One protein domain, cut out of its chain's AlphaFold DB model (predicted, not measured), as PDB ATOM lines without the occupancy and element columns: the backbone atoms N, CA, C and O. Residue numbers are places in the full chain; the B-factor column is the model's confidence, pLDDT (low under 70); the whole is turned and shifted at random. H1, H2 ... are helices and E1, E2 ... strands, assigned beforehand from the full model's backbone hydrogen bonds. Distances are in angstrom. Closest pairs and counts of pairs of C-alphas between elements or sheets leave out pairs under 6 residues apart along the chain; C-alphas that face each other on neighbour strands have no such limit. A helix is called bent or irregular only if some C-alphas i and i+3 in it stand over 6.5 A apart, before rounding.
ATOM      1  N   GLU A   3     273.470 303.486 204.176       60.19
ATOM      2  CA  GLU A   3     274.761 304.143 204.451       60.19
ATOM      3  C   GLU A   3     274.641 305.668 204.602       60.19
ATOM      4  O   GLU A   3     275.327 306.268 205.429       60.19
ATOM      5  N   ASN A   4     273.676 306.285 203.911       69.31
ATOM      6  CA  ASN A   4     273.434 307.729 203.982       69.31
ATOM      7  C   ASN A   4     272.931 308.197 205.359       69.31
ATOM      8  O   ASN A   4     273.202 309.328 205.755       69.31
ATOM      9  N   GLY A   5     272.221 307.342 206.107       81.69
ATOM     10  CA  GLY A   5     271.692 307.701 207.429       81.69
ATOM     11  C   GLY A   5     272.775 307.747 208.508       81.69
ATOM     12  O   GLY A   5     272.775 308.641 209.350       81.69
ATOM     13  N   PHE A   6     273.734 306.819 208.447       84.44
ATOM     14  CA  PHE A   6     274.858 306.784 209.382       84.44
ATOM     15  C   PHE A   6     275.828 307.944 209.142       84.44
ATOM     16  O   PHE A   6     276.227 308.612 210.093       84.44
ATOM     17  N   ALA A   7     276.153 308.235 207.879       85.62
ATOM     18  CA  ALA A   7     277.007 309.368 207.531       85.62
ATOM     19  C   ALA A   7     276.395 310.709 207.974       85.62
ATOM     20  O   ALA A   7     277.091 311.533 208.563       85.62
ATOM     21  N   ALA A   8     275.089 310.911 207.763       86.75
ATOM     22  CA  ALA A   8     274.395 312.120 208.207       86.75
ATOM     23  C   ALA A   8     274.380 312.260 209.740       86.75
ATOM     24  O   ALA A   8     274.651 313.342 210.261       86.75
ATOM     25  N   ALA A   9     274.124 311.167 210.467       90.12
ATOM     26  CA  ALA A   9     274.154 311.167 211.930       90.12
ATOM     27  C   ALA A   9     275.561 311.459 212.480       90.12
ATOM     28  O   ALA A   9     275.709 312.246 213.414       90.12
ATOM     29  N   LEU A  10     276.597 310.872 211.871       89.94
ATOM     30  CA  LEU A  10     277.989 311.112 212.246       89.94
ATOM     31  C   LEU A  10     278.400 312.568 211.988       89.94
ATOM     32  O   LEU A  10     279.017 313.184 212.852       89.94
ATOM     33  N   LEU A  11     278.031 313.139 210.838       91.88
ATOM     34  CA  LEU A  11     278.307 314.543 210.517       91.88
ATOM     35  C   LEU A  11     277.592 315.509 211.471       91.88
ATOM     36  O   LEU A  11     278.202 316.487 211.905       91.88
ATOM     37  N   GLY A  12     276.338 315.221 211.834       93.50
ATOM     38  CA  GLY A  12     275.605 315.992 212.842       93.50
ATOM     39  C   GLY A  12     276.302 315.948 214.201       93.50
ATOM     40  O   GLY A  12     276.617 316.989 214.769       93.50
ATOM     41  N   TYR A  13     276.656 314.746 214.667       93.19
ATOM     42  CA  TYR A  13     277.370 314.562 215.932       93.19
ATOM     43  C   TYR A  13     278.720 315.292 215.965       93.19
ATOM     44  O   TYR A  13     279.034 315.978 216.938       93.19
ATOM     45  N   LEU A  14     279.522 315.176 214.901       93.56
ATOM     46  CA  LEU A  14     280.810 315.866 214.808       93.56
ATOM     47  C   LEU A  14     280.637 317.390 214.781       93.56
ATOM     48  O   LEU A  14     281.439 318.097 215.392       93.56
ATOM     49  N   SER A  15     279.593 317.899 214.124       91.94
ATOM     50  CA  SER A  15     279.290 319.335 214.095       91.94
ATOM     51  C   SER A  15     278.929 319.859 215.487       91.94
ATOM     52  O   SER A  15     279.542 320.821 215.952       91.94
ATOM     53  N   ASP A  16     278.034 319.172 216.198       93.69
ATOM     54  CA  ASP A  16     277.624 319.532 217.564       93.69
ATOM     55  C   ASP A  16     278.791 319.457 218.556       93.69
ATOM     56  O   ASP A  16     278.956 320.320 219.431       93.69
ATOM     57  N   LEU A  17     279.639 318.432 218.416       93.06
ATOM     58  CA  LEU A  17     280.846 318.279 219.219       93.06
ATOM     59  C   LEU A  17     281.814 319.437 218.963       93.06
ATOM     60  O   LEU A  17     282.320 320.035 219.914       93.06
ATOM     61  N   THR A  18     282.035 319.786 217.695       90.69
ATOM     62  CA  THR A  18     282.922 320.889 217.308       90.69
ATOM     63  C   THR A  18     282.406 322.216 217.854       90.69
ATOM     64  O   THR A  18     283.173 322.974 218.446       90.69
ATOM     65  N   GLU A  19     281.100 322.475 217.755       91.31
ATOM     66  CA  GLU A  19     280.481 323.678 218.318       91.31
ATOM     67  C   GLU A  19     280.609 323.719 219.850       91.31
ATOM     68  O   GLU A  19     280.904 324.756 220.447       91.31
ATOM     69  N   THR A  20     280.441 322.578 220.516       93.69
ATOM     70  CA  THR A  20     280.590 322.468 221.971       93.69
ATOM     71  C   THR A  20     282.025 322.731 222.419       93.69
ATOM     72  O   THR A  20     282.238 323.477 223.381       93.69
ATOM     73  N   ILE A  21     283.009 322.173 221.713       86.75
ATOM     74  CA  ILE A  21     284.430 322.425 221.966       86.75
ATOM     75  C   ILE A  21     284.745 323.905 221.737       86.75
ATOM     76  O   ILE A  21     285.326 324.539 222.620       86.75
ATOM     77  N   ALA A  22     284.297 324.482 220.619       77.50
ATOM     78  CA  ALA A  22     284.499 325.894 220.305       77.50
ATOM     79  C   ALA A  22     283.928 326.805 221.404       77.50
ATOM     80  O   ALA A  22     284.643 327.652 221.936       77.50
ATOM     81  N   ARG A  23     282.687 326.564 221.847       78.69
ATOM     82  CA  ARG A  23     282.064 327.314 222.956       78.69
ATOM     83  C   ARG A  23     282.846 327.189 224.265       78.69
ATOM     84  O   ARG A  23     282.910 328.146 225.039       78.69
ATOM     85  N   ARG A  24     283.421 326.017 224.550       81.56
ATOM     86  CA  ARG A  24     284.229 325.792 225.760       81.56
ATOM     87  C   ARG A  24     285.541 326.573 225.700       81.56
ATOM     88  O   ARG A  24     285.898 327.209 226.690       81.56
ATOM     89  N   ILE A  25     286.222 326.539 224.556       76.56
ATOM     90  CA  ILE A  25     287.454 327.296 224.312       76.56
ATOM     91  C   ILE A  25     287.170 328.793 224.445       76.56
ATOM     92  O   ILE A  25     287.841 329.451 225.239       76.56
ATOM     93  N   ASP A  26     286.123 329.304 223.789       72.19
ATOM     94  CA  ASP A  26     285.710 330.710 223.885       72.19
ATOM     95  C   ASP A  26     285.499 331.134 225.345       72.19
ATOM     96  O   ASP A  26     286.027 332.158 225.778       72.19
ATOM     97  N   ARG A  27     284.812 330.318 226.156       73.56
ATOM     98  CA  ARG A  27     284.627 330.608 227.590       73.56
ATOM     99  C   ARG A  27     285.941 330.688 228.364       73.56
ATOM    100  O   ARG A  27     286.103 331.608 229.161       73.56
ATOM    101  N   ILE A  28     286.858 329.742 228.159       72.94
ATOM    102  CA  ILE A  28     288.159 329.722 228.853       72.94
ATOM    103  C   ILE A  28     288.975 330.959 228.477       72.94
ATOM    104  O   ILE A  28     289.564 331.617 229.333       72.94
ATOM    105  N   VAL A  29     288.987 331.287 227.191       70.94
ATOM    106  CA  VAL A  29     289.738 332.405 226.635       70.94
ATOM    107  C   VAL A  29     289.189 333.749 227.134       70.94
ATOM    108  O   VAL A  29     289.966 334.607 227.564       70.94
ATOM    109  N   ILE A  30     287.864 333.920 227.165       68.88
ATOM    110  CA  ILE A  30     287.212 335.104 227.747       68.88
ATOM    111  C   ILE A  30     287.528 335.206 229.242       68.88
ATOM    112  O   ILE A  30     287.949 336.266 229.701       68.88
ATOM    113  N   ALA A  31     287.383 334.113 229.998       68.25
ATOM    114  CA  ALA A  31     287.669 334.097 231.432       68.25
ATOM    115  C   ALA A  31     289.123 334.495 231.732       68.25
ATOM    116  O   ALA A  31     289.367 335.310 232.617       68.25
ATOM    117  N   ARG A  32     290.084 333.992 230.949       66.69
ATOM    118  CA  ARG A  32     291.500 334.364 231.076       66.69
ATOM    119  C   ARG A  32     291.738 335.843 230.787       66.69
ATOM    120  O   ARG A  32     292.549 336.474 231.451       66.69
ATOM    121  N   THR A  33     291.039 336.388 229.802       67.06
ATOM    122  CA  THR A  33     291.167 337.794 229.412       67.06
ATOM    123  C   THR A  33     290.619 338.727 230.489       67.06
ATOM    124  O   THR A  33     291.244 339.734 230.802       67.06
ATOM    125  N   LEU A  34     289.495 338.365 231.107       66.44
ATOM    126  CA  LEU A  34     288.946 339.101 232.247       66.44
ATOM    127  C   LEU A  34     289.845 339.001 233.475       66.44
ATOM    128  O   LEU A  34     290.084 340.005 234.128       66.44
ATOM    129  N   ALA A  35     290.397 337.818 233.746       64.19
ATOM    130  CA  ALA A  35     291.351 337.640 234.834       64.19
ATOM    131  C   ALA A  35     292.622 338.482 234.631       64.19
ATOM    132  O   ALA A  35     293.174 338.979 235.602       64.19
ATOM    133  N   LEU A  36     293.081 338.672 233.386       64.50
ATOM    134  CA  LEU A  36     294.183 339.592 233.081       64.50
ATOM    135  C   LEU A  36     293.801 341.050 233.352       64.50
ATOM    136  O   LEU A  36     294.627 341.794 233.863       64.50
ATOM    137  N   ASP A  37     292.571 341.458 233.037       65.81
ATOM    138  CA  ASP A  37     292.091 342.810 233.342       65.81
ATOM    139  C   ASP A  37     291.990 343.051 234.858       65.81
ATOM    140  O   ASP A  37     292.513 344.045 235.358       65.81
ATOM    141  N   GLU A  38     291.414 342.100 235.600       64.69
ATOM    142  CA  GLU A  38     291.302 342.141 237.067       64.69
ATOM    143  C   GLU A  38     292.667 342.073 237.770       64.69
ATOM    144  O   GLU A  38     292.867 342.719 238.796       64.69
ATOM    145  N   ALA A  39     293.631 341.337 237.205       65.12
ATOM    146  CA  ALA A  39     295.006 341.274 237.702       65.12
ATOM    147  C   ALA A  39     295.849 342.513 237.338       65.12
ATOM    148  O   ALA A  39     297.010 342.594 237.745       65.12
ATOM    149  N   GLY A  40     295.291 343.468 236.586       68.44
ATOM    150  CA  GLY A  40     295.986 344.677 236.154       68.44
ATOM    151  C   GLY A  40     296.853 344.446 234.920       68.44
ATOM    152  O   GLY A  40     298.075 344.575 234.981       68.44
ATOM    153  N   ALA A  41     296.223 344.106 233.790       75.31
ATOM    154  CA  ALA A  41     296.895 344.052 232.497       75.31
ATOM    155  C   ALA A  41     297.697 345.349 232.283       75.31
ATOM    156  O   ALA A  41     297.153 346.433 232.515       75.31
ATOM    157  N   PRO A  42     298.975 345.258 231.872       82.88
ATOM    158  CA  PRO A  42     299.821 346.432 231.758       82.88
ATOM    159  C   PRO A  42     299.275 347.383 230.695       82.88
ATOM    160  O   PRO A  42     298.705 346.944 229.688       82.88
ATOM    161  N   ASP A  43     299.478 348.678 230.911       86.94
ATOM    162  CA  ASP A  43     299.072 349.697 229.951       86.94
ATOM    163  C   ASP A  43     299.725 349.420 228.589       86.94
ATOM    164  O   ASP A  43     300.867 348.955 228.502       86.94
ATOM    165  N   GLY A  44     298.992 349.650 227.505       88.12
ATOM    166  CA  GLY A  44     299.477 349.320 226.169       88.12
ATOM    167  C   GLY A  44     298.387 349.099 225.134       88.12
ATOM    168  O   GLY A  44     297.200 349.263 225.395       88.12
ATOM    169  N   LEU A  45     298.801 348.699 223.937       87.94
ATOM    170  CA  LEU A  45     297.920 348.374 222.823       87.94
ATOM    171  C   LEU A  45     297.688 346.872 222.734       87.94
ATOM    172  O   LEU A  45     298.627 346.076 222.753       87.94
ATOM    173  N   TYR A  46     296.434 346.497 222.535       87.00
ATOM    174  CA  TYR A  46     295.977 345.126 222.406       87.00
ATOM    175  C   TYR A  46     295.063 344.985 221.196       87.00
ATOM    176  O   TYR A  46     294.342 345.906 220.821       87.00
ATOM    177  N   ARG A  47     295.061 343.801 220.595       86.56
ATOM    178  CA  ARG A  47     294.164 343.435 219.504       86.56
ATOM    179  C   ARG A  47     293.131 342.433 219.997       86.56
ATOM    180  O   ARG A  47     293.487 341.480 220.687       86.56
ATOM    181  N   ASP A  48     291.877 342.650 219.634       85.62
ATOM    182  CA  ASP A  48     290.765 341.778 220.003       85.62
ATOM    183  C   ASP A  48     290.577 340.604 219.018       85.62
ATOM    184  O   ASP A  48     291.274 340.506 218.000       85.62
ATOM    185  N   ARG A  49     289.617 339.714 219.298       81.12
ATOM    186  CA  ARG A  49     289.334 338.528 218.461       81.12
ATOM    187  C   ARG A  49     288.874 338.849 217.038       81.12
ATOM    188  O   ARG A  49     288.955 337.994 216.161       81.12
ATOM    189  N   PHE A  50     288.352 340.052 216.821       82.88
ATOM    190  CA  PHE A  50     287.865 340.537 215.531       82.88
ATOM    191  C   PHE A  50     288.892 341.438 214.830       82.88
ATOM    192  O   PHE A  50     288.614 341.974 213.759       82.88
ATOM    193  N   GLY A  51     290.081 341.602 215.414       82.00
ATOM    194  CA  GLY A  51     291.160 342.414 214.868       82.00
ATOM    195  C   GLY A  51     291.070 343.904 215.202       82.00
ATOM    196  O   GLY A  51     291.898 344.668 214.700       82.00
ATOM    197  N   ALA A  52     290.121 344.331 216.040       84.12
ATOM    198  CA  ALA A  52     290.032 345.714 216.495       84.12
ATOM    199  C   ALA A  52     291.187 346.039 217.456       84.12
ATOM    200  O   ALA A  52     291.641 345.178 218.213       84.12
ATOM    201  N   LEU A  53     291.675 347.279 217.408       84.94
ATOM    202  CA  LEU A  53     292.765 347.755 218.254       84.94
ATOM    203  C   LEU A  53     292.201 348.509 219.454       84.94
ATOM    204  O   LEU A  53     291.435 349.460 219.296       84.94
ATOM    205  N   TRP A  54     292.638 348.097 220.630       85.44
ATOM    206  CA  TRP A  54     292.270 348.639 221.924       85.44
ATOM    207  C   TRP A  54     293.515 349.133 222.652       85.44
ATOM    208  O   TRP A  54     294.597 348.574 222.504       85.44
ATOM    209  N   GLU A  55     293.360 350.165 223.462       85.38
ATOM    210  CA  GLU A  55     294.388 350.715 224.336       85.38
ATOM    211  C   GLU A  55     293.943 350.534 225.787       85.38
ATOM    212  O   GLU A  55     292.832 350.920 226.157       85.38
ATOM    213  N   LYS A  56     294.798 349.915 226.596       83.75
ATOM    214  CA  LYS A  56     294.644 349.767 228.038       83.75
ATOM    215  C   LYS A  56     295.397 350.895 228.734       83.75
ATOM    216  O   LYS A  56     296.575 351.110 228.455       83.75
ATOM    217  N   HIS A  57     294.703 351.565 229.644       81.00
ATOM    218  CA  HIS A  57     295.232 352.546 230.585       81.00
ATOM    219  C   HIS A  57     294.884 352.150 232.020       81.00
ATOM    220  O   HIS A  57     293.944 351.386 232.268       81.00
ATOM    221  N   ALA A  58     295.525 352.818 232.980       76.88
ATOM    222  CA  ALA A  58     295.189 352.719 234.399       76.88
ATOM    223  C   ALA A  58     293.694 352.967 234.713       76.88
ATOM    224  O   ALA A  58     293.181 352.462 235.707       76.88
ATOM    225  N   ARG A  59     292.988 353.729 233.863       71.62
ATOM    226  CA  ARG A  59     291.546 354.038 233.962       71.62
ATOM    227  C   ARG A  59     290.687 353.232 232.977       71.62
ATOM    228  O   ARG A  59     289.733 353.750 232.412       71.62
ATOM    229  N   GLY A  60     291.089 352.011 232.644       75.88
ATOM    230  CA  GLY A  60     290.297 351.126 231.789       75.88
ATOM    231  C   GLY A  60     290.731 351.092 230.323       75.88
ATOM    232  O   GLY A  60     291.905 351.248 230.001       75.88
ATOM    233  N   TRP A  61     289.790 350.785 229.432       79.44
ATOM    234  CA  TRP A  61     290.062 350.458 228.031       79.44
ATOM    235  C   TRP A  61     289.470 351.496 227.080       79.44
ATOM    236  O   TRP A  61     288.356 351.971 227.289       79.44
ATOM    237  N   ARG A  62     290.181 351.798 225.994       79.75
ATOM    238  CA  ARG A  62     289.738 352.674 224.904       79.75
ATOM    239  C   ARG A  62     289.848 351.946 223.565       79.75
ATOM    240  O   ARG A  62     290.896 351.395 223.248       79.75
ATOM    241  N   LEU A  63     288.792 351.962 222.756       79.62
ATOM    242  CA  LEU A  63     288.832 351.447 221.383       79.62
ATOM    243  C   LEU A  63     289.470 352.496 220.456       79.62
ATOM    244  O   LEU A  63     289.028 353.638 220.454       79.62
ATOM    245  N   TRP A  64     290.476 352.106 219.667       74.25
ATOM    246  CA  TRP A  64     291.162 352.982 218.703       74.25
ATOM    247  C   TRP A  64     290.741 352.726 217.264       74.25
ATOM    248  O   TRP A  64     290.451 353.657 216.513       74.25
ATOM    249  N   LEU A  65     290.737 351.455 216.859       73.25
ATOM    250  CA  LEU A  65     290.453 351.062 215.483       73.25
ATOM    251  C   LEU A  65     289.476 349.903 215.472       73.25
ATOM    252  O   LEU A  65     289.732 348.880 216.099       73.25
ATOM    253  N   ARG A  66     288.418 350.011 214.673       70.25
ATOM    254  CA  ARG A  66     287.547 348.880 214.339       70.25
ATOM    255  C   ARG A  66     287.609 348.653 212.841       70.25
ATOM    256  O   ARG A  66     287.293 349.552 212.070       70.25
ATOM    257  N   SER A  67     288.049 347.466 212.431       66.00
ATOM    258  CA  SER A  67     288.172 347.107 211.009       66.00
ATOM    259  C   SER A  67     288.995 348.112 210.180       66.00
ATOM    260  O   SER A  67     288.701 348.341 209.012       66.00
ATOM    261  N   GLY A  68     290.007 348.742 210.787       59.62
ATOM    262  CA  GLY A  68     290.864 349.736 210.126       59.62
ATOM    263  C   GLY A  68     290.318 351.168 210.089       59.62
ATOM    264  O   GLY A  68     291.039 352.060 209.655       59.62
ATOM    265  N   ALA A  69     289.101 351.419 210.581       59.41
ATOM    266  CA  ALA A  69     288.572 352.770 210.747       59.41
ATOM    267  C   ALA A  69     288.856 353.291 212.162       59.41
ATOM    268  O   ALA A  69     288.591 352.595 213.148       59.41
ATOM    269  N   ALA A  70     289.378 354.518 212.253       59.25
ATOM    270  CA  ALA A  70     289.488 355.244 213.512       59.25
ATOM    271  C   ALA A  70     288.090 355.520 214.057       59.25
ATOM    272  O   ALA A  70     287.240 356.072 213.359       59.25
ATOM    273  N   LEU A  71     287.854 355.108 215.297       61.81
ATOM    274  CA  LEU A  71     286.638 355.456 216.009       61.81
ATOM    275  C   LEU A  71     287.026 356.297 217.218       61.81
ATOM    276  O   LEU A  71     287.615 355.785 218.164       61.81
ATOM    277  N   GLU A  72     286.633 357.568 217.228       54.91
ATOM    278  CA  GLU A  72     286.505 358.299 218.487       54.91
ATOM    279  C   GLU A  72     285.215 357.842 219.168       54.91
ATOM    280  O   GLU A  72     284.169 358.481 219.071       54.91
ATOM    281  N   VAL A  73     285.253 356.686 219.833       56.09
ATOM    282  CA  VAL A  73     284.150 356.321 220.724       56.09
ATOM    283  C   VAL A  73     284.447 356.908 222.094       56.09
ATOM    284  O   VAL A  73     285.200 356.337 222.883       56.09
ATOM    285  N   LEU A  74     283.810 358.038 222.397       48.69
ATOM    286  CA  LEU A  74     283.585 358.502 223.768       48.69
ATOM    287  C   LEU A  74     282.540 357.588 224.434       48.69
ATOM    288  O   LEU A  74     281.440 358.016 224.763       48.69
ATOM    289  N   ALA A  75     282.841 356.296 224.567       52.16
ATOM    290  CA  ALA A  75     282.023 355.405 225.377       52.16
ATOM    291  C   ALA A  75     282.431 355.589 226.838       52.16
ATOM    292  O   ALA A  75     283.613 355.573 227.180       52.16
ATOM    293  N   THR A  76     281.438 355.782 227.698       54.19
ATOM    294  CA  THR A  76     281.600 355.794 229.148       54.19
ATOM    295  C   THR A  76     282.251 354.490 229.614       54.19
ATOM    296  O   THR A  76     281.892 353.407 229.155       54.19
ATOM    297  N   GLU A  77     283.206 354.588 230.542       55.47
ATOM    298  CA  GLU A  77     284.036 353.480 231.058       55.47
ATOM    299  C   GLU A  77     283.193 352.255 231.488       55.47
ATOM    300  O   GLU A  77     283.562 351.103 231.248       55.47
ATOM    301  N   ALA A  78     281.992 352.512 232.021       54.03
ATOM    302  CA  ALA A  78     281.020 351.500 232.437       54.03
ATOM    303  C   ALA A  78     280.400 350.695 231.274       54.03
ATOM    304  O   ALA A  78     280.152 349.494 231.418       54.03
ATOM    305  N   ASP A  79     280.172 351.313 230.112       59.06
ATOM    306  CA  ASP A  79     279.634 350.617 228.934       59.06
ATOM    307  C   ASP A  79     280.698 349.752 228.255       59.06
ATOM    308  O   ASP A  79     280.394 348.681 227.716       59.06
ATOM    309  N   ILE A  80     281.962 350.172 228.339       61.53
ATOM    310  CA  ILE A  80     283.092 349.428 227.788       61.53
ATOM    311  C   ILE A  80     283.297 348.132 228.575       61.53
ATOM    312  O   ILE A  80     283.297 347.067 227.964       61.53
ATOM    313  N   ALA A  81     283.357 348.176 229.911       61.53
ATOM    314  CA  ALA A  81     283.605 346.993 230.746       61.53
ATOM    315  C   ALA A  81     282.622 345.831 230.485       61.53
ATOM    316  O   ALA A  81     283.027 344.672 230.361       61.53
ATOM    317  N   ARG A  82     281.326 346.138 230.318       60.72
ATOM    318  CA  ARG A  82     280.297 345.138 229.979       60.72
ATOM    319  C   ARG A  82     280.489 344.552 228.575       60.72
ATOM    320  O   ARG A  82     280.160 343.388 228.354       60.72
ATOM    321  N   THR A  83     281.034 345.334 227.646       68.44
ATOM    322  CA  THR A  83     281.187 344.955 226.234       68.44
ATOM    323  C   THR A  83     282.546 344.307 225.932       68.44
ATOM    324  O   THR A  83     282.635 343.501 225.010       68.44
ATOM    325  N   LEU A  84     283.591 344.551 226.736       68.88
ATOM    326  CA  LEU A  84     284.931 343.956 226.568       68.88
ATOM    327  C   LEU A  84     284.896 342.422 226.523       68.88
ATOM    328  O   LEU A  84     285.643 341.812 225.759       68.88
ATOM    329  N   ARG A  85     283.981 341.788 227.273       70.50
ATOM    330  CA  ARG A  85     283.758 340.328 227.240       70.50
ATOM    331  C   ARG A  85     283.430 339.805 225.849       70.50
ATOM    332  O   ARG A  85     283.849 338.707 225.503       70.50
ATOM    333  N   SER A  86     282.689 340.587 225.073       75.25
ATOM    334  CA  SER A  86     282.281 340.227 223.717       75.25
ATOM    335  C   SER A  86     283.431 340.340 222.715       75.25
ATOM    336  O   SER A  86     283.367 339.713 221.663       75.25
ATOM    337  N   PHE A  87     284.470 341.117 223.036       75.56
ATOM    338  CA  PHE A  87     285.624 341.370 222.166       75.56
ATOM    339  C   PHE A  87     286.851 340.521 222.525       75.56
ATOM    340  O   PHE A  87     287.693 340.260 221.667       75.56
ATOM    341  N   ALA A  88     286.927 340.029 223.763       75.06
ATOM    342  CA  ALA A  88     287.963 339.106 224.201       75.06
ATOM    343  C   ALA A  88     288.097 337.864 223.276       75.06
ATOM    344  O   ALA A  88     287.099 337.394 222.719       75.06
ATOM    345  N   PRO A  89     289.303 337.273 223.150       79.69
ATOM    346  CA  PRO A  89     290.533 337.649 223.855       79.69
ATOM    347  C   PRO A  89     291.211 338.917 223.352       79.69
ATOM    348  O   PRO A  89     291.135 339.244 222.173       79.69
ATOM    349  N   PHE A  90     291.959 339.557 224.253       82.25
ATOM    350  CA  PHE A  90     292.882 340.641 223.924       82.25
ATOM    351  C   PHE A  90     294.316 340.107 223.875       82.25
ATOM    352  O   PHE A  90     294.828 339.566 224.855       82.25
ATOM    353  N   THR A  91     294.969 340.270 222.730       85.88
ATOM    354  CA  THR A  91     296.373 339.903 222.514       85.88
ATOM    355  C   THR A  91     297.229 341.166 222.551       85.88
ATOM    356  O   THR A  91     296.919 342.098 221.808       85.88
ATOM    357  N   PRO A  92     298.292 341.238 223.370       86.62
ATOM    358  CA  PRO A  92     299.149 342.418 223.415       86.62
ATOM    359  C   PRO A  92     299.857 342.627 222.071       86.62
ATOM    360  O   PRO A  92     300.427 341.697 221.501       86.62
ATOM    361  N   VAL A  93     299.819 343.862 221.581       87.69
ATOM    362  CA  VAL A  93     300.557 344.337 220.400       87.69
ATOM    363  C   VAL A  93     301.764 345.155 220.852       87.69
ATOM    364  O   VAL A  93     302.870 344.952 220.359       87.69
ATOM    365  N   VAL A  94     301.557 346.056 221.816       87.19
ATOM    366  CA  VAL A  94     302.600 346.862 222.460       87.19
ATOM    367  C   VAL A  94     302.268 346.955 223.940       87.19
ATOM    368  O   VAL A  94     301.133 347.256 224.284       87.19
ATOM    369  N   VAL A  95     303.245 346.732 224.813       87.81
ATOM    370  CA  VAL A  95     303.074 346.886 226.262       87.81
ATOM    371  C   VAL A  95     304.004 347.984 226.753       87.81
ATOM    372  O   VAL A  95     305.203 347.960 226.467       87.81
ATOM    373  N   TRP A  96     303.463 348.941 227.497       84.50
ATOM    374  CA  TRP A  96     304.237 349.975 228.164       84.50
ATOM    375  C   TRP A  96     304.616 349.485 229.552       84.50
ATOM    376  O   TRP A  96     303.801 349.392 230.465       84.50
TER     377      TRP A  96
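Overview. This is residues 3 to 96 of the 100 residues of an uncharacterized protein of Nocardia otitidiscaviarum (UniProt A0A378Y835). A small, strongly twisted sheet of four strands makes a compact head, with the short helix H2 over the sheet at its E3 edge, and the long helix H1 reaches away from this head like an arm. Residues 3 to 25 of H1 stick out freely and make most of the length. The 94 printed residues hold two named helices and four named strands in the order H1, E1, E2, E3, H2, E4; the sheet order is E3, E2, E1, E4, all antiparallel, and the class is mixed, helices and strands. The whole is loose, with a radius of gyration of the C-alphas of 17.8 A, and spans 60 by 30 by 24 A.

Along the chain. In the sheet, E3 covers residues 60 to 66 and is 17.8 A from first to last C-alpha, E2 covers 53 to 57 over 13.5 A, E1 covers 44 to 47, and E4 covers 91 to 95, ending at C-alpha 95 at (303.074, 346.886, 226.262). H2 covers residues 77 to 87, 15.1 A long. H1 covers residues 3 to 38, 52.7 A long, from C-alpha 3 at (274.761, 304.143, 204.451) to C-alpha 38 at (291.302, 342.141, 237.067).

Arrangement. E1, E2 and E3 form a meander, each strand the antiparallel neighbour of the one before; E1 and E2 are a hairpin, and so are E2 and E3. N 55 and O 62 are 2.8 A apart between E2 and E3, N 46 and O 54 2.8 A between E1 and E2, and N 45 and O 94 2.8 A between E1 and E4, each within hydrogen-bond range. E3 and E4 are the edge strands. H2 is on the sheet at a height over the sheet of 8.9 A, over E3 and slantwise to the strands, at 56 degrees to E3 on the local plane; their closest C-alphas, of Gly 60 and Glu 77, are 6.7 A apart. H2 is only just irregular, with C-alphas 82 and 85 6.53 A apart. H1 is not on the sheet, but only just, with 4 pairs of C-alphas within 10 A. H1 and H2 are close but not clearly touching, with the closest C-alphas, of Ile 30 and Arg 85, 6.3 A apart; they run opposite ways at a shallow tilt of 33 degrees, only just short of steep. In H1 every O i to N i+4 pair is within hydrogen-bond range; in H2 3 of 7 are, beside 4 of 8 O i to N i+3 pairs.

Size, cuts and confidence. The C-alphas of Glu 3 and Ala 58 are the two farthest apart, 60.6 A. The outline is elongated, but only just; the 71 residues left without 3 to 25 span 29 by 24 by 24 A. The printed part has no cut. The link from E3 to H2, 10 residues, is short, and the other links are tight. The mean pLDDT of the printed part is 76.0, and residues 3 to 4, 30 to 40 and 67 to 84 are under 70.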